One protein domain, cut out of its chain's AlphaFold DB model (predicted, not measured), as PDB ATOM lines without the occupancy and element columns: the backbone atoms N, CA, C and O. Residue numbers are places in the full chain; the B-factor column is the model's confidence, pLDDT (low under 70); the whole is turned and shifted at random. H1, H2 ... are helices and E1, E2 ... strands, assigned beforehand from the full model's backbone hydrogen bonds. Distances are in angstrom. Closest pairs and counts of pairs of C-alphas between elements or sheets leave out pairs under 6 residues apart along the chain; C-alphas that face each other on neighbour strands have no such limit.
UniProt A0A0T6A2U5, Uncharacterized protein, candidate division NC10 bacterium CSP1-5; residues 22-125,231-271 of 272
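What this domain is: This is residues 22 to 125 and 231 to 271 of the 272 residues of an uncharacterized protein of candidate division NC10 bacterium CSP1-5 (UniProt A0A0T6A2U5). Two strongly twisted sheets stand one partly beyond the other along the longest axis, with E2, E7, E6, E4 and E3 in one and E5, E1, E8 and E9 in the next. H3 covers E8 at the far end of the second sheet, H2 lies over E6 of the first, and the short H1 only grazes the first. The printed part has 145 residues with three named helices and nine named strands, in the order E1 H1 E2 E3 E4 H2 E5 E6 E7 E8 H3 E9; both sheets are mixed, and so is the class, helices and strands. The whole is compact, with a radius of gyration of the C-alphas of 15.2 A and spans of 49 by 34 by 33 A.

Where its parts are: The larger sheet holds E2, residues 39 to 45, E7, residues 231 to 235, E6, residues 114 to 124 and 24.4 A long, E4, residues 69 to 74 and 15.8 A, and E3, residues 56 to 61 and 16.8 A. The other holds E5, residues 95 to 98, E1, residues 22 to 26, E8, residues 241 to 245, and E9, residues 267 to 270. H1 is residues 35 to 38, H2 residues 83 to 93 and 15.5 A, H3 residues 252 to 260 and 12.8 A. C-alpha 22 is at (228.322, 231.840, 178.215), C-alpha 114 at (221.524, 221.021, 169.626) and C-alpha 270 at (221.788, 235.461, 185.529).

How they stand to each other: E6 bends by 77 degrees at residue 120. It is parallel to E4, with N 116 and O 71 2.7 A apart, and antiparallel to E7, with N 234 and O 117 2.9 A apart. E3 and E4 form a hairpin, with N 70 and O 60 2.8 A apart. H2 runs along the strands at a height over the sheet of 11.3 A, at 13 degrees to E6 on the local plane; the closest C-alphas are those of Val 83 and Ala 122, 6.2 A. H2 also grazes the other sheet with residues 86 to 90. There, E1 and E8 are antiparallel, with N 23 and O 243 2.8 A apart. E8, H3 and E9 form a strand-helix-strand unit, two parallel neighbour strands with a helix between, and its crossover is right-handed. H3 is 8.6 A over this sheet; the C-alphas of Val 244 and Leu 257 are the closest to E8, 6.2 A. In H2 every O i to N i+4 pair is within hydrogen-bond range, in H3 4 of 5; H1 is too short for one.

The domain as a whole: The C-alphas of His 125 and Val 249 are the two farthest apart, 49.6 A. Residues 126 to 230 are not printed, and C-alphas 125 and 231 are 10.8 A apart across the cut. Of the links that are printed whole, E5 to E6 is long, with 15 residues. Mean pLDDT of the printed part is 92.0; residue 102 is under 70.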
ATOM      1  N   ILE A  22     229.520 232.211 178.972       94.94
ATOM      2  CA  ILE A  22     228.322 231.840 178.215       94.94
ATOM      3  C   ILE A  22     228.101 230.332 178.356       94.94
ATOM      4  O   ILE A  22     229.011 229.537 178.098       94.94
ATOM      5  N   TYR A  23     226.885 229.945 178.720       94.81
ATOM      6  CA  TYR A  23     226.438 228.566 178.850       94.81
ATOM      7  C   TYR A  23     225.314 228.278 177.858       94.81
ATOM      8  O   TYR A  23     224.383 229.068 177.736       94.81
ATOM      9  N   ALA A  24     225.383 227.142 177.168       95.38
ATOM     10  CA  ALA A  24     224.243 226.603 176.435       95.38
ATOM     11  C   ALA A  24     223.454 225.680 177.361       95.38
ATOM     12  O   ALA A  24     224.036 224.793 177.993       95.38
ATOM     13  N   GLU A  25     222.144 225.888 177.440       94.69
ATOM     14  CA  GLU A  25     221.271 225.113 178.319       94.69
ATOM     15  C   GLU A  25     220.201 224.353 177.540       94.69
ATOM     16  O   GLU A  25     219.601 224.879 176.596       94.69
ATOM     17  N   CYS A  26     219.923 223.133 177.998       92.00
ATOM     18  CA  CYS A  26     218.679 222.441 177.692       92.00
ATOM     19  C   CYS A  26     217.703 222.716 178.838       92.00
ATOM     20  O   CYS A  26     217.891 222.240 179.959       92.00
ATOM     21  N   GLY A  27     216.675 223.510 178.558       82.94
ATOM     22  CA  GLY A  27     215.664 223.894 179.529       82.94
ATOM     23  C   GLY A  27     214.873 222.704 180.066       82.94
ATOM     24  O   GLY A  27     214.765 221.654 179.431       82.94
ATOM     25  N   LEU A  28     214.291 222.903 181.245       80.12
ATOM     26  CA  LEU A  28     213.389 221.956 181.893       80.12
ATOM     27  C   LEU A  28     211.952 222.470 181.778       80.12
ATOM     28  O   LEU A  28     211.704 223.672 181.845       80.12
ATOM     29  N   SER A  29     210.999 221.558 181.608       80.31
ATOM     30  CA  SER A  29     209.574 221.881 181.537       80.31
ATOM     31  C   SER A  29     208.760 220.762 182.184       80.31
ATOM     32  O   SER A  29     209.081 219.596 181.952       80.31
ATOM     33  N   PRO A  30     207.677 221.073 182.926       79.44
ATOM     34  CA  PRO A  30     206.749 220.053 183.424       79.44
ATOM     35  C   PRO A  30     206.027 219.297 182.295       79.44
ATOM     36  O   PRO A  30     205.476 218.229 182.533       79.44
ATOM     37  N   PHE A  31     206.045 219.835 181.071       87.06
ATOM     38  CA  PHE A  31     205.519 219.200 179.857       87.06
ATOM     39  C   PHE A  31     206.634 218.762 178.892       87.06
ATOM     40  O   PHE A  31     206.366 218.422 177.741       87.06
ATOM     41  N   GLY A  32     207.895 218.853 179.324       84.69
ATOM     42  CA  GLY A  32     209.046 218.432 178.538       84.69
ATOM     43  C   GLY A  32     209.170 216.911 178.464       84.69
ATOM     44  O   GLY A  32     208.445 216.167 179.119       84.69
ATOM     45  N   SER A  33     210.121 216.444 177.660       89.12
ATOM     46  CA  SER A  33     210.549 215.044 177.695       89.12
ATOM     47  C   SER A  33     211.638 214.842 178.751       89.12
ATOM     48  O   SER A  33     212.424 215.767 178.978       89.12
ATOM     49  N   PRO A  34     211.729 213.649 179.364       88.31
ATOM     50  CA  PRO A  34     212.852 213.308 180.229       88.31
ATOM     51  C   PRO A  34     214.175 213.373 179.447       88.31
ATOM     52  O   PRO A  34     214.200 213.222 178.220       88.31
ATOM     53  N   ILE A  35     215.283 213.625 180.149       88.75
ATOM     54  CA  ILE A  35     216.602 213.820 179.525       88.75
ATOM     55  C   ILE A  35     217.056 212.559 178.763       88.75
ATOM     56  O   ILE A  35     217.713 212.657 177.727       88.75
ATOM     57  N   GLU A  36     216.608 211.394 179.225       89.69
ATOM     58  CA  GLU A  36     216.750 210.057 178.653       89.69
ATOM     59  C   GLU A  36     216.189 209.938 177.226       89.69
ATOM     60  O   GLU A  36     216.751 209.224 176.389       89.69
ATOM     61  N   SER A  37     215.109 210.662 176.902       91.00
ATOM     62  CA  SER A  37     214.462 210.587 175.581       91.00
ATOM     63  C   SER A  37     215.391 211.009 174.444       91.00
ATOM     64  O   SER A  37     215.222 210.560 173.309       91.00
ATOM     65  N   PHE A  38     216.395 211.824 174.757       93.88
ATOM     66  CA  PHE A  38     217.355 212.396 173.818       93.88
ATOM     67  C   PHE A  38     218.655 211.587 173.691       93.88
ATOM     68  O   PHE A  38     219.529 211.957 172.905       93.88
ATOM     69  N   LEU A  39     218.791 210.489 174.445       94.44
ATOM     70  CA  LEU A  39     219.918 209.570 174.320       94.44
ATOM     71  C   LEU A  39     219.882 208.805 172.996       94.44
ATOM     72  O   LEU A  39     218.821 208.434 172.486       94.44
ATOM     73  N   TYR A  40     221.070 208.487 172.494       94.50
ATOM     74  CA  TYR A  40     221.259 207.456 171.487       94.50
ATOM     75  C   TYR A  40     221.454 206.105 172.185       94.50
ATOM     76  O   TYR A  40     222.253 205.974 173.112       94.50
ATOM     77  N   CYS A  41     220.694 205.093 171.766       90.81
ATOM     78  CA  CYS A  41     220.799 203.736 172.294       90.81
ATOM     79  C   CYS A  41     220.575 202.733 171.143       90.81
ATOM     80  O   CYS A  41     219.421 202.534 170.761       90.81
ATOM     81  N   PRO A  42     221.645 202.144 170.568       91.50
ATOM     82  CA  PRO A  42     223.052 202.310 170.948       91.50
ATOM     83  C   PRO A  42     223.586 203.738 170.709       91.50
ATOM     84  O   PRO A  42     223.013 204.480 169.909       91.50
ATOM     85  N   PRO A  43     224.682 204.135 171.380       94.81
ATOM     86  CA  PRO A  43     225.381 205.387 171.086       94.81
ATOM     87  C   PRO A  43     225.857 205.437 169.635       94.81
ATOM     88  O   PRO A  43     226.137 204.404 169.031       94.81
ATOM     89  N   VAL A  44     225.988 206.635 169.069       95.25
ATOM     90  CA  VAL A  44     226.414 206.782 167.670       95.25
ATOM     91  C   VAL A  44     227.927 206.926 167.625       95.25
ATOM     92  O   VAL A  44     228.479 207.906 168.125       95.25
ATOM     93  N   ARG A  45     228.610 205.948 167.028       95.00
ATOM     94  CA  ARG A  45     230.068 205.983 166.852       95.00
ATOM     95  C   ARG A  45     230.482 207.220 166.062       95.00
ATOM     96  O   ARG A  45     229.795 207.637 165.129       95.00
ATOM     97  N   VAL A  46     231.604 207.808 166.454       94.06
ATOM     98  CA  VAL A  46     232.151 208.969 165.756       94.06
ATOM     99  C   VAL A  46     232.724 208.521 164.399       94.06
ATOM    100  O   VAL A  46     233.423 207.506 164.354       94.06
ATOM    101  N   PRO A  47     232.454 209.236 163.289       90.44
ATOM    102  CA  PRO A  47     233.085 208.954 162.001       90.44
ATOM    103  C   PRO A  47     234.616 208.985 162.088       90.44
ATOM    104  O   PRO A  47     235.182 209.804 162.809       90.44
ATOM    105  N   ALA A  48     235.298 208.115 161.340       86.69
ATOM    106  CA  ALA A  48     236.754 207.958 161.431       86.69
ATOM    107  C   ALA A  48     237.546 209.233 161.072       86.69
ATOM    108  O   ALA A  48     238.683 209.401 161.507       86.69
ATOM    109  N   ASP A  49     236.956 210.117 160.272       87.62
ATOM    110  CA  ASP A  49     237.508 211.398 159.834       87.62
ATOM    111  C   ASP A  49     237.145 212.573 160.758       87.62
ATOM    112  O   ASP A  49     237.695 213.668 160.615       87.62
ATOM    113  N   PHE A  50     236.263 212.366 161.740       89.38
ATOM    114  CA  PHE A  50     235.892 213.404 162.692       89.38
ATOM    115  C   PHE A  50     236.927 213.511 163.820       89.38
ATOM    116  O   PHE A  50     237.182 212.570 164.574       89.38
ATOM    117  N   ILE A  51     237.515 214.698 163.974       87.44
ATOM    118  CA  ILE A  51     238.556 214.946 164.977       87.44
ATOM    119  C   ILE A  51     237.927 215.044 166.372       87.44
ATOM    120  O   ILE A  51     237.322 216.052 166.742       87.44
ATOM    121  N   VAL A  52     238.133 214.012 167.188       83.81
ATOM    122  CA  VAL A  52     237.721 214.010 168.596       83.81
ATOM    123  C   VAL A  52     238.745 214.766 169.442       83.81
ATOM    124  O   VAL A  52     239.882 214.330 169.615       83.81
ATOM    125  N   LYS A  53     238.336 215.904 170.009       85.25
ATOM    126  CA  LYS A  53     239.117 216.624 171.024       85.25
ATOM    127  C   LYS A  53     239.022 215.908 172.373       85.25
ATOM    128  O   LYS A  53     238.015 215.274 172.672       85.25
ATOM    129  N   ALA A  54     240.045 216.071 173.212       79.81
ATOM    130  CA  ALA A  54     240.049 215.524 174.572       79.81
ATOM    131  C   ALA A  54     239.005 216.189 175.489       79.81
ATOM    132  O   ALA A  54     238.443 215.528 176.358       79.81
ATOM    133  N   GLN A  55     238.770 217.494 175.309       83.56
ATOM    134  CA  GLN A  55     237.727 218.256 175.993       83.56
ATOM    135  C   GLN A  55     237.396 219.544 175.218       83.56
ATOM    136  O   GLN A  55     238.257 220.080 174.514       83.56
ATOM    137  N   GLY A  56     236.182 220.073 175.386       86.50
ATOM    138  CA  GLY A  56     235.780 221.403 174.918       86.50
ATOM    139  C   GLY A  56     234.734 221.359 173.811       86.50
ATOM    140  O   GLY A  56     234.072 220.351 173.620       86.50
ATOM    141  N   ILE A  57     234.583 222.456 173.069       90.81
ATOM    142  CA  ILE A  57     233.478 222.630 172.118       90.81
ATOM    143  C   ILE A  57     233.971 222.668 170.666       90.81
ATOM    144  O   ILE A  57     235.041 223.214 170.362       90.81
ATOM    145  N   THR A  58     233.165 222.116 169.761       92.19
ATOM    146  CA  THR A  58     233.294 222.250 168.304       92.19
ATOM    147  C   THR A  58     231.917 222.540 167.704       92.19
ATOM    148  O   THR A  58     230.923 222.010 168.189       92.19
ATOM    149  N   LEU A  59     231.835 223.377 166.665       93.12
ATOM    150  CA  LEU A  59     230.603 223.520 165.885       93.12
ATOM    151  C   LEU A  59     230.582 222.482 164.762       93.12
ATOM    152  O   LEU A  59     231.576 222.324 164.055       93.12
ATOM    153  N   LEU A  60     229.454 221.796 164.614       93.31
ATOM    154  CA  LEU A  60     229.208 220.806 163.570       93.31
ATOM    155  C   LEU A  60     228.054 221.292 162.694       93.31
ATOM    156  O   LEU A  60     226.981 221.574 163.215       93.31
ATOM    157  N   GLU A  61     228.282 221.396 161.391       94.81
ATOM    158  CA  GLU A  61     227.219 221.661 160.415       94.81
ATOM    159  C   GLU A  61     226.274 220.452 160.334       94.81
ATOM    160  O   GLU A  61     226.732 219.306 160.339       94.81
ATOM    161  N   ASP A  62     224.964 220.696 160.290       93.62
ATOM    162  CA  ASP A  62     223.979 219.640 160.078       93.62
ATOM    163  C   ASP A  62     224.125 219.087 158.647       93.62
ATOM    164  O   ASP A  62     224.131 219.856 157.683       93.62
ATOM    165  N   PRO A  63     224.218 217.759 158.465       90.00
ATOM    166  CA  PRO A  63     224.435 217.167 157.145       90.00
ATOM    167  C   PRO A  63     223.250 217.350 156.180       90.00
ATOM    168  O   PRO A  63     223.380 217.066 154.989       90.00
ATOM    169  N   THR A  64     222.087 217.771 156.679       93.38
ATOM    170  CA  THR A  64     220.845 217.954 155.920       93.38
ATOM    171  C   THR A  64     220.451 219.421 155.732       93.38
ATOM    172  O   THR A  64     219.706 219.717 154.795       93.38
ATOM    173  N   ASP A  65     220.962 220.349 156.551       94.75
ATOM    174  CA  ASP A  65     220.783 221.797 156.367       94.75
ATOM    175  C   ASP A  65     222.095 222.565 156.639       94.75
ATOM    176  O   ASP A  65     222.458 222.762 157.799       94.75
ATOM    177  N   PRO A  66     222.765 223.113 155.604       92.38
ATOM    178  CA  PRO A  66     224.037 223.829 155.757       92.38
ATOM    179  C   PRO A  66     223.925 225.155 156.532       92.38
ATOM    180  O   PRO A  66     224.920 225.832 156.785       92.38
ATOM    181  N   ARG A  67     222.708 225.590 156.880       93.00
ATOM    182  CA  ARG A  67     222.471 226.784 157.710       93.00
ATOM    183  C   ARG A  67     222.324 226.440 159.188       93.00
ATOM    184  O   ARG A  67     222.260 227.352 160.011       93.00
ATOM    185  N   LEU A  68     222.233 225.156 159.525       96.00
ATOM    186  CA  LEU A  68     222.059 224.682 160.883       96.00
ATOM    187  C   LEU A  68     223.387 224.158 161.423       96.00
ATOM    188  O   LEU A  68     224.034 223.311 160.820       96.00
ATOM    189  N   PHE A  69     223.783 224.664 162.589       96.94
ATOM    190  CA  PHE A  69     224.967 224.200 163.299       96.94
ATOM    191  C   PHE A  69     224.590 223.687 164.687       96.94
ATOM    192  O   PHE A  69     223.749 224.266 165.381       96.94
ATOM    193  N   HIS A  70     225.254 222.622 165.115       96.31
ATOM    194  CA  HIS A  70     225.145 222.025 166.438       96.31
ATOM    195  C   HIS A  70     226.432 222.226 167.234       96.31
ATOM    196  O   HIS A  70     227.517 222.420 166.686       96.31
ATOM    197  N   ILE A  71     226.300 222.160 168.552       95.12
ATOM    198  CA  ILE A  71     227.406 222.182 169.499       95.12
ATOM    199  C   ILE A  71     227.805 220.739 169.764       95.12
ATOM    200  O   ILE A  71     227.035 219.987 170.353       95.12
ATOM    201  N   VAL A  72     229.014 220.357 169.374       95.19
ATOM    202  CA  VAL A  72     229.634 219.109 169.815       95.19
ATOM    203  C   VAL A  72     230.424 219.392 171.081       95.19
ATOM    204  O   VAL A  72     231.379 220.172 171.055       95.19
ATOM    205  N   ASP A  73     230.012 218.763 172.178       93.88
ATOM    206  CA  ASP A  73     230.681 218.894 173.469       93.88
ATOM    207  C   ASP A  73     231.542 217.667 173.755       93.88
ATOM    208  O   ASP A  73     231.052 216.563 173.976       93.88
ATOM    209  N   HIS A  74     232.851 217.860 173.723       93.81
ATOM    210  CA  HIS A  74     233.819 216.837 174.058       93.81
ATOM    211  C   HIS A  74     233.953 216.776 175.582       93.81
ATOM    212  O   HIS A  74     234.597 217.624 176.209       93.81
ATOM    213  N   LEU A  75     233.352 215.750 176.176       93.19
ATOM    214  CA  LEU A  75     233.362 215.523 177.613       93.19
ATOM    215  C   LEU A  75     234.696 214.899 178.041       93.19
ATOM    216  O   LEU A  75     235.095 213.838 177.558       93.19
ATOM    217  N   GLY A  76     235.384 215.561 178.971       89.62
ATOM    218  CA  GLY A  76     236.685 215.116 179.464       89.62
ATOM    219  C   GLY A  76     236.570 214.067 180.570       89.62
ATOM    220  O   GLY A  76     235.904 214.297 181.579       89.62
ATOM    221  N   VAL A  77     237.326 212.971 180.445       90.69
ATOM    222  CA  VAL A  77     237.359 211.858 181.423       90.69
ATOM    223  C   VAL A  77     237.870 212.246 182.817       90.69
ATOM    224  O   VAL A  77     237.690 211.507 183.779       90.69
ATOM    225  N   ASN A  78     238.523 213.403 182.942       88.50
ATOM    226  CA  ASN A  78     238.956 213.930 184.236       88.50
ATOM    227  C   ASN A  78     237.785 214.527 185.028       88.50
ATOM    228  O   ASN A  78     237.769 214.427 186.251       88.50
ATOM    229  N   SER A  79     236.821 215.132 184.328       87.62
ATOM    230  CA  SER A  79     235.594 215.686 184.910       87.62
ATOM    231  C   SER A  79     234.547 214.597 185.124       87.62
ATOM    232  O   SER A  79     233.945 214.516 186.192       87.62
ATOM    233  N   TRP A  80     234.373 213.731 184.125       92.38
ATOM    234  CA  TRP A  80     233.426 212.622 184.155       92.38
ATOM    235  C   TRP A  80     234.143 211.342 183.729       92.38
ATOM    236  O   TRP A  80     234.275 211.083 182.542       92.38
ATOM    237  N   PRO A  81     234.676 210.542 184.666       92.12
ATOM    238  CA  PRO A  81     235.380 209.302 184.324       92.12
ATOM    239  C   PRO A  81     234.536 208.260 183.576       92.12
ATOM    240  O   PRO A  81     235.090 207.404 182.882       92.12
ATOM    241  N   ASN A  82     233.212 208.303 183.717       93.75
ATOM    242  CA  ASN A  82     232.258 207.468 182.996       93.75
ATOM    243  C   ASN A  82     231.105 208.327 182.435       93.75
ATOM    244  O   ASN A  82     230.763 209.363 182.998       93.75
ATOM    245  N   VAL A  83     230.462 207.875 181.351       95.44
ATOM    246  CA  VAL A  83     229.278 208.546 180.782       95.44
ATOM    247  C   VAL A  83     228.142 208.669 181.795       95.44
ATOM    248  O   VAL A  83     227.477 209.704 181.832       95.44
ATOM    249  N   ALA A  84     227.941 207.652 182.638       94.19
ATOM    250  CA  ALA A  84     226.927 207.689 183.687       94.19
ATOM    251  C   ALA A  84     227.171 208.840 184.679       94.19
ATOM    252  O   ALA A  84     226.211 209.452 185.128       94.19
ATOM    253  N   ASP A  85     228.431 209.218 184.938       93.94
ATOM    254  CA  ASP A  85     228.746 210.360 185.805       93.94
ATOM    255  C   ASP A  85     228.191 211.667 185.216       93.94
ATOM    256  O   ASP A  85     227.572 212.461 185.920       93.94
ATOM    257  N   TRP A  86     228.391 211.888 183.914       94.00
ATOM    258  CA  TRP A  86     227.864 213.067 183.227       94.00
ATOM    259  C   TRP A  86     226.336 213.045 183.158       94.00
ATOM    260  O   TRP A  86     225.677 214.054 183.414       94.00
ATOM    261  N   PHE A  87     225.762 211.887 182.834       93.62
ATOM    262  CA  PHE A  87     224.324 211.761 182.645       93.62
ATOM    263  C   PHE A  87     223.547 211.922 183.961       93.62
ATOM    264  O   PHE A  87     222.559 212.654 184.008       93.62
ATOM    265  N   GLU A  88     224.023 211.322 185.055       92.38
ATOM    266  CA  GLU A  88     223.428 211.462 186.389       92.38
ATOM    267  C   GLU A  88     223.527 212.900 186.924       92.38
ATOM    268  O   GLU A  88     222.605 213.377 187.596       92.38
ATOM    269  N   GLU A  89     224.608 213.610 186.593       91.81
ATOM    270  CA  GLU A  89     224.758 215.034 186.888       91.81
ATOM    271  C   GLU A  89     223.740 215.878 186.112       91.81
ATOM    272  O   GLU A  89     223.005 216.672 186.707       91.81
ATOM    273  N   ALA A  90     223.644 215.673 184.795       91.50
ATOM    274  CA  ALA A  90     222.700 216.387 183.940       91.50
ATOM    275  C   ALA A  90     221.240 216.118 184.347       91.50
ATOM    276  O   ALA A  90     220.417 217.036 184.348       91.50
ATOM    277  N   ARG A  91     220.930 214.887 184.769       87.69
ATOM    278  CA  ARG A  91     219.615 214.488 185.287       87.69
ATOM    279  C   ARG A  91     219.227 215.231 186.568       87.69
ATOM    280  O   ARG A  91     218.065 215.592 186.726       87.69
ATOM    281  N   ARG A  92     220.175 215.465 187.483       87.62
ATOM    282  CA  ARG A  92     219.913 216.121 188.781       87.62
ATOM    283  C   ARG A  92     219.904 217.637 188.700       87.62
ATOM    284  O   ARG A  92     219.111 218.281 189.379       87.62
ATOM    285  N   PHE A  93     220.810 218.202 187.911       86.69
ATOM    286  CA  PHE A  93     221.111 219.631 187.977       86.69
ATOM    287  C   PHE A  93     220.855 220.381 186.667       86.69
ATOM    288  O   PHE A  93     221.214 221.559 186.548       86.69
ATOM    289  N   GLY A  94     220.250 219.699 185.694       88.31
ATOM    290  CA  GLY A  94     220.016 220.205 184.351       88.31
ATOM    291  C   GLY A  94     221.279 220.197 183.491       88.31
ATOM    292  O   GLY A  94     222.408 220.319 183.978       88.31
ATOM    293  N   LEU A  95     221.075 220.087 182.179       90.69
ATOM    294  CA  LEU A  95     222.148 220.142 181.195       90.69
ATOM    295  C   LEU A  95     222.490 221.605 180.905       90.69
ATOM    296  O   LEU A  95     221.697 222.353 180.329       90.69
ATOM    297  N   SER A  96     223.694 222.000 181.306       90.50
ATOM    298  CA  SER A  96     224.236 223.339 181.103       90.50
ATOM    299  C   SER A  96     225.742 223.259 180.908       90.50
ATOM    300  O   SER A  96     226.464 222.800 181.793       90.50
ATOM    301  N   HIS A  97     226.209 223.702 179.745       90.00
ATOM    302  CA  HIS A  97     227.599 223.538 179.338       90.00
ATOM    303  C   HIS A  97     228.228 224.860 178.933       90.00
ATOM    304  O   HIS A  97     227.628 225.656 178.214       90.00
ATOM    305  N   ASN A  98     229.448 225.099 179.413       91.69
ATOM    306  CA  ASN A  98     230.182 226.322 179.124       91.69
ATOM    307  C   ASN A  98     230.668 226.301 177.669       91.69
ATOM    308  O   ASN A  98     231.482 225.461 177.290       91.69
ATOM    309  N   ILE A  99     230.215 227.273 176.881       92.31
ATOM    310  CA  ILE A  99     230.551 227.426 175.462       92.31
ATOM    311  C   ILE A  99     231.355 228.705 175.201       92.31
ATOM    312  O   ILE A  99     231.351 229.241 174.097       92.31
ATOM    313  N   SER A 100     232.061 229.215 176.213       86.50
ATOM    314  CA  SER A 100     232.830 230.472 176.146       86.50
ATOM    315  C   SER A 100     234.155 230.359 175.385       86.50
ATOM    316  O   SER A 100     234.925 231.323 175.354       86.50
ATOM    317  N   GLY A 101     234.453 229.181 174.826       76.75
ATOM    318  CA  GLY A 101     235.710 228.884 174.145       76.75
ATOM    319  C   GLY A 101     235.981 229.817 172.964       76.75
ATOM    320  O   GLY A 101     235.069 230.264 172.267       76.75
ATOM    321  N   SER A 102     237.258 230.106 172.718       61.19
ATOM    322  CA  SER A 102     237.673 230.846 171.526       61.19
ATOM    323  C   SER A 102     237.349 230.028 170.274       61.19
ATOM    324  O   SER A 102     237.833 228.906 170.141       61.19
ATOM    325  N   GLY A 103     236.551 230.593 169.364       71.50
ATOM    326  CA  GLY A 103     236.186 229.966 168.088       71.50
ATOM    327  C   GLY A 103     234.730 229.510 167.972       71.50
ATOM    328  O   GLY A 103     234.360 228.980 166.931       71.50
ATOM    329  N   VAL A 104     233.892 229.725 168.992       87.94
ATOM    330  CA  VAL A 104     232.438 229.554 168.837       87.94
ATOM    331  C   VAL A 104     231.868 230.756 168.082       87.94
ATOM    332  O   VAL A 104     231.912 231.885 168.568       87.94
ATOM    333  N   GLU A 105     231.334 230.508 166.889       93.31
ATOM    334  CA  GLU A 105     230.606 231.492 166.082       93.31
ATOM    335  C   GLU A 105     229.126 231.509 166.499       93.31
ATOM    336  O   GLU A 105     228.300 230.798 165.927       93.31
ATOM    337  N   TYR A 106     228.778 232.303 167.518       95.38
ATOM    338  CA  TYR A 106     227.426 232.317 168.106       95.38
ATOM    339  C   TYR A 106     226.321 232.654 167.100       95.38
ATOM    340  O   TYR A 106     225.226 232.109 167.216       95.38
ATOM    341  N   ALA A 107     226.616 233.459 166.077       96.31
ATOM    342  CA  ALA A 107     225.684 233.777 164.992       96.31
ATOM    343  C   ALA A 107     225.158 232.548 164.224       96.31
ATOM    344  O   ALA A 107     224.100 232.621 163.603       96.31
ATOM    345  N   LYS A 108     225.867 231.413 164.273       96.38
ATOM    346  CA  LYS A 108     225.435 230.149 163.656       96.38
ATOM    347  C   LYS A 108     224.457 229.352 164.524       96.38
ATOM    348  O   LYS A 108     223.871 228.382 164.048       96.38
ATOM    349  N   LEU A 109     224.290 229.722 165.794       97.00
ATOM    350  CA  LEU A 109     223.387 229.035 166.711       97.00
ATOM    351  C   LEU A 109     221.959 229.557 166.540       97.00
ATOM    352  O   LEU A 109     221.688 230.756 166.632       97.00
ATOM    353  N   THR A 110     221.035 228.630 166.313       97.06
ATOM    354  CA  THR A 110     219.620 228.898 166.044       97.06
ATOM    355  C   THR A 110     218.731 228.049 166.956       97.06
ATOM    356  O   THR A 110     219.232 227.126 167.598       97.06
ATOM    357  N   PRO A 111     217.406 228.282 167.006       96.25
ATOM    358  CA  PRO A 111     216.490 227.419 167.759       96.25
ATOM    359  C   PRO A 111     216.494 225.937 167.340       96.25
ATOM    360  O   PRO A 111     216.036 225.091 168.102       96.25
ATOM    361  N   GLY A 112     217.003 225.606 166.146       96.50
ATOM    362  CA  GLY A 112     217.204 224.216 165.719       96.50
ATOM    363  C   GLY A 112     218.491 223.581 166.258       96.50
ATOM    364  O   GLY A 112     218.659 222.364 166.175       96.50
ATOM    365  N   SER A 113     219.417 224.385 166.790       97.50
ATOM    366  CA  SER A 113     220.718 223.930 167.273       97.50
ATOM    367  C   SER A 113     220.580 223.010 168.487       97.50
ATOM    368  O   SER A 113     219.649 223.099 169.289       97.50
ATOM    369  N   ARG A 114     221.542 222.095 168.624       97.25
ATOM    370  CA  ARG A 114     221.524 221.021 169.626       97.25
ATOM    371  C   ARG A 114     222.887 220.895 170.290       97.25
ATOM    372  O   ARG A 114     223.888 221.241 169.668       97.25
ATOM    373  N   ILE A 115     222.920 220.396 171.522       96.31
ATOM    374  CA  ILE A 115     224.138 219.948 172.203       96.31
ATOM    375  C   ILE A 115     224.268 218.446 171.968       96.31
ATOM    376  O   ILE A 115     223.354 217.681 172.276       96.31
ATOM    377  N   MET A 116     225.406 218.045 171.418       96.50
ATOM    378  CA  MET A 116     225.750 216.685 171.022       96.50
ATOM    379  C   MET A 116     227.036 216.267 171.748       96.50
ATOM    380  O   MET A 116     228.137 216.484 171.238       96.50
ATOM    381  N   PRO A 117     226.930 215.711 172.961       96.50
ATOM    382  CA  PRO A 117     228.081 215.295 173.740       96.50
ATOM    383  C   PRO A 117     228.756 214.059 173.144       96.50
ATOM    384  O   PRO A 117     228.091 213.071 172.816       96.50
ATOM    385  N   ILE A 118     230.083 214.098 173.072       97.06
ATOM    386  CA  ILE A 118     230.958 212.954 172.812       97.06
ATOM    387  C   ILE A 118     231.692 212.625 174.102       97.06
ATOM    388  O   ILE A 118     232.236 213.517 174.754       97.06
ATOM    389  N   HIS A 119     231.788 211.341 174.427       96.94
ATOM    390  CA  HIS A 119     232.619 210.883 175.536       96.94
ATOM    391  C   HIS A 119     233.537 209.733 175.099       96.94
ATOM    392  O   HIS A 119     233.068 208.828 174.403       96.94
ATOM    393  N   PRO A 120     234.819 209.707 175.521       95.75
ATOM    394  CA  PRO A 120     235.768 208.652 175.142       95.75
ATOM    395  C   PRO A 120     235.361 207.235 175.561       95.75
ATOM    396  O   PRO A 120     235.811 206.273 174.959       95.75
ATOM    397  N   HIS A 121     234.521 207.113 176.591       95.94
ATOM    398  CA  HIS A 121     233.993 205.839 177.102       95.94
ATOM    399  C   HIS A 121     232.546 205.547 176.669       95.94
ATOM    400  O   HIS A 121     231.865 204.748 177.308       95.94
ATOM    401  N   ALA A 122     232.032 206.240 175.645       96.81
ATOM    402  CA  ALA A 122     230.634 206.101 175.250       96.81
ATOM    403  C   ALA A 122     230.331 204.792 174.526       96.81
ATOM    404  O   ALA A 122     229.284 204.218 174.800       96.81
ATOM    405  N   TRP A 123     231.213 204.297 173.658       96.94
ATOM    406  CA  TRP A 123     231.053 202.989 173.025       96.94
ATOM    407  C   TRP A 123     231.880 201.926 173.754       96.94
ATOM    408  O   TRP A 123     233.014 202.193 174.143       96.94
ATOM    409  N   VAL A 124     231.323 200.724 173.949       95.75
ATOM    410  CA  VAL A 124     231.974 199.602 174.650       95.75
ATOM    411  C   VAL A 124     231.966 198.366 173.752       95.75
ATOM    412  O   VAL A 124     230.960 197.664 173.667       95.75
ATOM    413  N   HIS A 125     233.091 198.062 173.097       94.62
ATOM    414  CA  HIS A 125     233.179 196.961 172.124       94.62
ATOM    415  C   HIS A 125     232.855 195.594 172.727       94.62
ATOM    416  O   HIS A 125     232.204 194.764 172.099       94.62
ATOM    417  N   ALA A 231     235.258 206.431 171.441       96.62
ATOM    418  CA  ALA A 231     234.500 207.672 171.487       96.62
ATOM    419  C   ALA A 231     233.211 207.562 170.655       96.62
ATOM    420  O   ALA A 231     233.228 207.168 169.489       96.62
ATOM    421  N   ALA A 232     232.090 207.966 171.244       97.50
ATOM    422  CA  ALA A 232     230.790 207.999 170.582       97.50
ATOM    423  C   ALA A 232     229.964 209.196 171.060       97.50
ATOM    424  O   ALA A 232     230.154 209.696 172.173       97.50
ATOM    425  N   PHE A 233     229.041 209.641 170.211       97.44
ATOM    426  CA  PHE A 233     227.981 210.562 170.587       97.44
ATOM    427  C   PHE A 233     226.989 209.852 171.510       97.44
ATOM    428  O   PHE A 233     226.469 208.782 171.188       97.44
ATOM    429  N   ILE A 234     226.709 210.476 172.648       96.81
ATOM    430  CA  ILE A 234     225.850 209.925 173.707       96.81
ATOM    431  C   ILE A 234     224.370 210.204 173.419       96.81
ATOM    432  O   ILE A 234     223.494 209.415 173.766       96.81
ATOM    433  N   GLY A 235     224.081 211.333 172.780       96.19
ATOM    434  CA  GLY A 235     222.729 211.803 172.521       96.19
ATOM    435  C   GLY A 235     222.740 213.173 171.863       96.19
ATOM    436  O   GLY A 235     223.788 213.676 171.448       96.19
ATOM    437  N   SER A 236     221.562 213.777 171.770       96.75
ATOM    438  CA  SER A 236     221.394 215.095 171.173       96.75
ATOM    439  C   SER A 236     220.249 215.840 171.840       96.75
ATOM    440  O   SER A 236     219.090 215.457 171.683       96.75
ATOM    441  N   TRP A 237     220.559 216.919 172.557       96.38
ATOM    442  CA  TRP A 237     219.603 217.716 173.334       96.38
ATOM    443  C   TRP A 237     219.358 219.079 172.686       96.38
ATOM    444  O   TRP A 237     220.301 219.668 172.161       96.38
ATOM    445  N   PRO A 238     218.126 219.610 172.703       96.12
ATOM    446  CA  PRO A 238     217.857 220.942 172.173       96.12
ATOM    447  C   PRO A 238     218.561 222.023 173.005       96.12
ATOM    448  O   PRO A 238     218.641 221.916 174.229       96.12
ATOM    449  N   ILE A 239     219.022 223.087 172.347       96.12
ATOM    450  CA  ILE A 239     219.450 224.305 173.042       96.12
ATOM    451  C   ILE A 239     218.237 225.216 173.153       96.12
ATOM    452  O   ILE A 239     217.704 225.668 172.144       96.12
ATOM    453  N   THR A 240     217.791 225.492 174.374       95.00
ATOM    454  CA  THR A 240     216.608 226.339 174.589       95.00
ATOM    455  C   THR A 240     216.973 227.794 174.841       95.00
ATOM    456  O   THR A 240     216.161 228.674 174.576       95.00
ATOM    457  N   ARG A 241     218.172 228.052 175.377       95.94
ATOM    458  CA  ARG A 241     218.693 229.398 175.631       95.94
ATOM    459  C   ARG A 241     220.208 229.399 175.803       95.94
ATOM    460  O   ARG A 241     220.813 228.362 176.092       95.94
ATOM    461  N   LEU A 242     220.786 230.587 175.679       97.00
ATOM    462  CA  LEU A 242     222.126 230.902 176.148       97.00
ATOM    463  C   LEU A 242     222.030 231.710 177.442       97.00
ATOM    464  O   LEU A 242     221.271 232.671 177.527       97.00
ATOM    465  N   VAL A 243     222.817 231.329 178.439       95.94
ATOM    466  CA  VAL A 243     222.877 232.006 179.734       95.94
ATOM    467  C   VAL A 243     224.250 232.628 179.917       95.94
ATOM    468  O   VAL A 243     225.265 231.960 179.720       95.94
ATOM    469  N   VAL A 244     224.292 233.902 180.293       95.62
ATOM    470  CA  VAL A 244     225.523 234.612 180.640       95.62
ATOM    471  C   VAL A 244     225.551 234.865 182.136       95.62
ATOM    472  O   VAL A 244     224.640 235.474 182.689       95.62
ATOM    473  N   ILE A 245     226.610 234.394 182.788       93.81
ATOM    474  CA  ILE A 245     226.784 234.585 184.229       93.81
ATOM    475  C   ILE A 245     227.275 236.004 184.483       93.81
ATOM    476  O   ILE A 245     228.310 236.401 183.931       93.81
ATOM    477  N   ASN A 246     226.551 236.748 185.317       91.12
ATOM    478  CA  ASN A 246     226.896 238.110 185.689       91.12
ATOM    479  C   ASN A 246     228.305 238.167 186.305       91.12
ATOM    480  O   ASN A 246     228.744 237.271 187.024       91.12
ATOM    481  N   ASP A 247     229.024 239.235 185.988       89.38
ATOM    482  CA  ASP A 247     230.287 239.609 186.614       89.38
ATOM    483  C   ASP A 247     230.169 241.090 186.993       89.38
ATOM    484  O   ASP A 247     230.599 241.946 186.212       89.38
ATOM    485  N   PRO A 248     229.524 241.411 188.129       84.56
ATOM    486  CA  PRO A 248     229.242 242.792 188.511       84.56
ATOM    487  C   PRO A 248     230.500 243.536 188.978       84.56
ATOM    488  O   PRO A 248     230.472 244.753 189.130       84.56
ATOM    489  N   VAL A 249     231.594 242.808 189.231       85.44
ATOM    490  CA  VAL A 249     232.858 243.370 189.710       85.44
ATOM    491  C   VAL A 249     233.697 243.851 188.533       85.44
ATOM    492  O   VAL A 249     234.088 245.015 188.500       85.44
ATOM    493  N   ASP A 250     233.939 242.975 187.555       84.94
ATOM    494  CA  ASP A 250     234.851 243.268 186.445       84.94
ATOM    495  C   ASP A 250     234.123 243.574 185.123       84.94
ATOM    496  O   ASP A 250     234.771 243.865 184.115       84.94
ATOM    497  N   GLY A 251     232.790 243.459 185.074       85.88
ATOM    498  CA  GLY A 251     231.988 243.748 183.879       85.88
ATOM    499  C   GLY A 251     232.224 242.784 182.708       85.88
ATOM    500  O   GLY A 251     231.791 243.040 181.584       85.88
ATOM    501  N   LYS A 252     232.907 241.647 182.919       83.69
ATOM    502  CA  LYS A 252     233.264 240.712 181.829       83.69
ATOM    503  C   LYS A 252     232.044 240.126 181.117       83.69
ATOM    504  O   LYS A 252     232.138 239.757 179.941       83.69
ATOM    505  N   HIS A 253     230.914 240.051 181.817       91.31
ATOM    506  CA  HIS A 253     229.651 239.553 181.292       91.31
ATOM    507  C   HIS A 253     229.122 240.400 180.122       91.31
ATOM    508  O   HIS A 253     228.543 239.832 179.204       91.31
ATOM    509  N   GLU A 254     229.411 241.704 180.044       92.50
ATOM    510  CA  GLU A 254     228.921 242.574 178.961       92.50
ATOM    511  C   GLU A 254     229.402 242.116 177.573       92.50
ATOM    512  O   GLU A 254     228.636 242.016 176.609       92.50
ATOM    513  N   LYS A 255     230.689 241.764 177.459       91.50
ATOM    514  CA  LYS A 255     231.254 241.234 176.208       91.50
ATOM    515  C   LYS A 255     230.706 239.843 175.891       91.50
ATOM    516  O   LYS A 255     230.580 239.478 174.721       91.50
ATOM    517  N   ALA A 256     230.427 239.041 176.914       93.56
ATOM    518  CA  ALA A 256     229.806 237.736 176.747       93.56
ATOM    519  C   ALA A 256     228.356 237.864 176.257       93.56
ATOM    520  O   ALA A 256     228.012 237.203 175.282       93.56
ATOM    521  N   LEU A 257     227.572 238.782 176.825       95.12
ATOM    522  CA  LEU A 257     226.221 239.117 176.374       95.12
ATOM    523  C   LEU A 257     226.218 239.552 174.920       95.12
ATOM    524  O   LEU A 257     225.488 238.978 174.121       95.12
ATOM    525  N   LYS A 258     227.092 240.492 174.540       94.81
ATOM    526  CA  LYS A 258     227.172 240.946 173.148       94.81
ATOM    527  C   LYS A 258     227.395 239.786 172.173       94.81
ATOM    528  O   LYS A 258     226.720 239.733 171.155       94.81
ATOM    529  N   ARG A 259     228.312 238.866 172.495       94.75
ATOM    530  CA  ARG A 259     228.589 237.680 171.668       94.75
ATOM    531  C   ARG A 259     227.414 236.703 171.649       94.75
ATOM    532  O   ARG A 259     227.037 236.239 170.585       94.75
ATOM    533  N   ALA A 260     226.827 236.392 172.805       95.50
ATOM    534  CA  ALA A 260     225.688 235.477 172.894       95.50
ATOM    535  C   ALA A 260     224.477 236.000 172.100       95.50
ATOM    536  O   ALA A 260     223.820 235.226 171.403       95.50
ATOM    537  N   SER A 261     224.238 237.314 172.139       96.50
ATOM    538  CA  SER A 261     223.168 238.000 171.405       96.50
ATOM    539  C   SER A 261     223.354 238.023 169.886       96.50
ATOM    540  O   SER A 261     222.444 238.446 169.181       96.50
ATOM    541  N   GLU A 262     224.500 237.578 169.358       96.81
ATOM    542  CA  GLU A 262     224.653 237.340 167.917       96.81
ATOM    543  C   GLU A 262     223.867 236.100 167.463       96.81
ATOM    544  O   GLU A 262     223.530 235.991 166.286       96.81
ATOM    545  N   SER A 263     223.569 235.168 168.379       97.00
ATOM    546  CA  SER A 263     222.755 233.986 168.086       97.00
ATOM    547  C   SER A 263     221.278 234.328 167.876       97.00
ATOM    548  O   SER A 263     220.788 235.369 168.305       97.00
ATOM    549  N   SER A 264     220.535 233.405 167.261       97.00
ATOM    550  CA  SER A 264     219.066 233.489 167.175       97.00
ATOM    551  C   SER A 264     218.354 232.807 168.354       97.00
ATOM    552  O   SER A 264     217.148 232.563 168.292       97.00
ATOM    553  N   LEU A 265     219.091 232.436 169.405       96.94
ATOM    554  CA  LEU A 265     218.548 231.820 170.613       96.94
ATOM    555  C   LEU A 265     218.160 232.894 171.642       96.94
ATOM    556  O   LEU A 265     218.757 233.970 171.654       96.94
ATOM    557  N   PRO A 266     217.213 232.608 172.553       97.19
ATOM    558  CA  PRO A 266     217.006 233.443 173.730       97.19
ATOM    559  C   PRO A 266     218.303 233.577 174.535       97.19
ATOM    560  O   PRO A 266     218.980 232.576 174.785       97.19
ATOM    561  N   VAL A 267     218.630 234.800 174.953       97.25
ATOM    562  CA  VAL A 267     219.806 235.102 175.778       97.25
ATOM    563  C   VAL A 267     219.345 235.700 177.098       97.25
ATOM    564  O   VAL A 267     218.546 236.635 177.108       97.25
ATOM    565  N   GLU A 268     219.854 235.163 178.200       95.44
ATOM    566  CA  GLU A 268     219.516 235.594 179.554       95.44
ATOM    567  C   GLU A 268     220.786 235.873 180.359       95.44
ATOM    568  O   GLU A 268     221.753 235.113 180.302       95.44
ATOM    569  N   GLU A 269     220.785 236.967 181.114       94.06
ATOM    570  CA  GLU A 269     221.799 237.254 182.126       94.06
ATOM    571  C   GLU A 269     221.306 236.741 183.480       94.06
ATOM    572  O   GLU A 269     220.170 237.021 183.866       94.06
ATOM    573  N   VAL A 270     222.146 236.008 184.211       91.56
ATOM    574  CA  VAL A 270     221.788 235.461 185.529       91.56
ATOM    575  C   VAL A 270     222.844 235.786 186.576       91.56
ATOM    576  O   VAL A 270     224.036 235.854 186.279       91.56
ATOM    577  N   ASN A 271     222.396 235.946 187.820       86.38
ATOM    578  CA  ASN A 271     223.265 236.118 188.981       86.38
ATOM    579  C   ASN A 271     223.455 234.759 189.665       86.38
ATOM    580  O   ASN A 271     222.464 234.139 190.053       86.38
TER     581      ASN A 271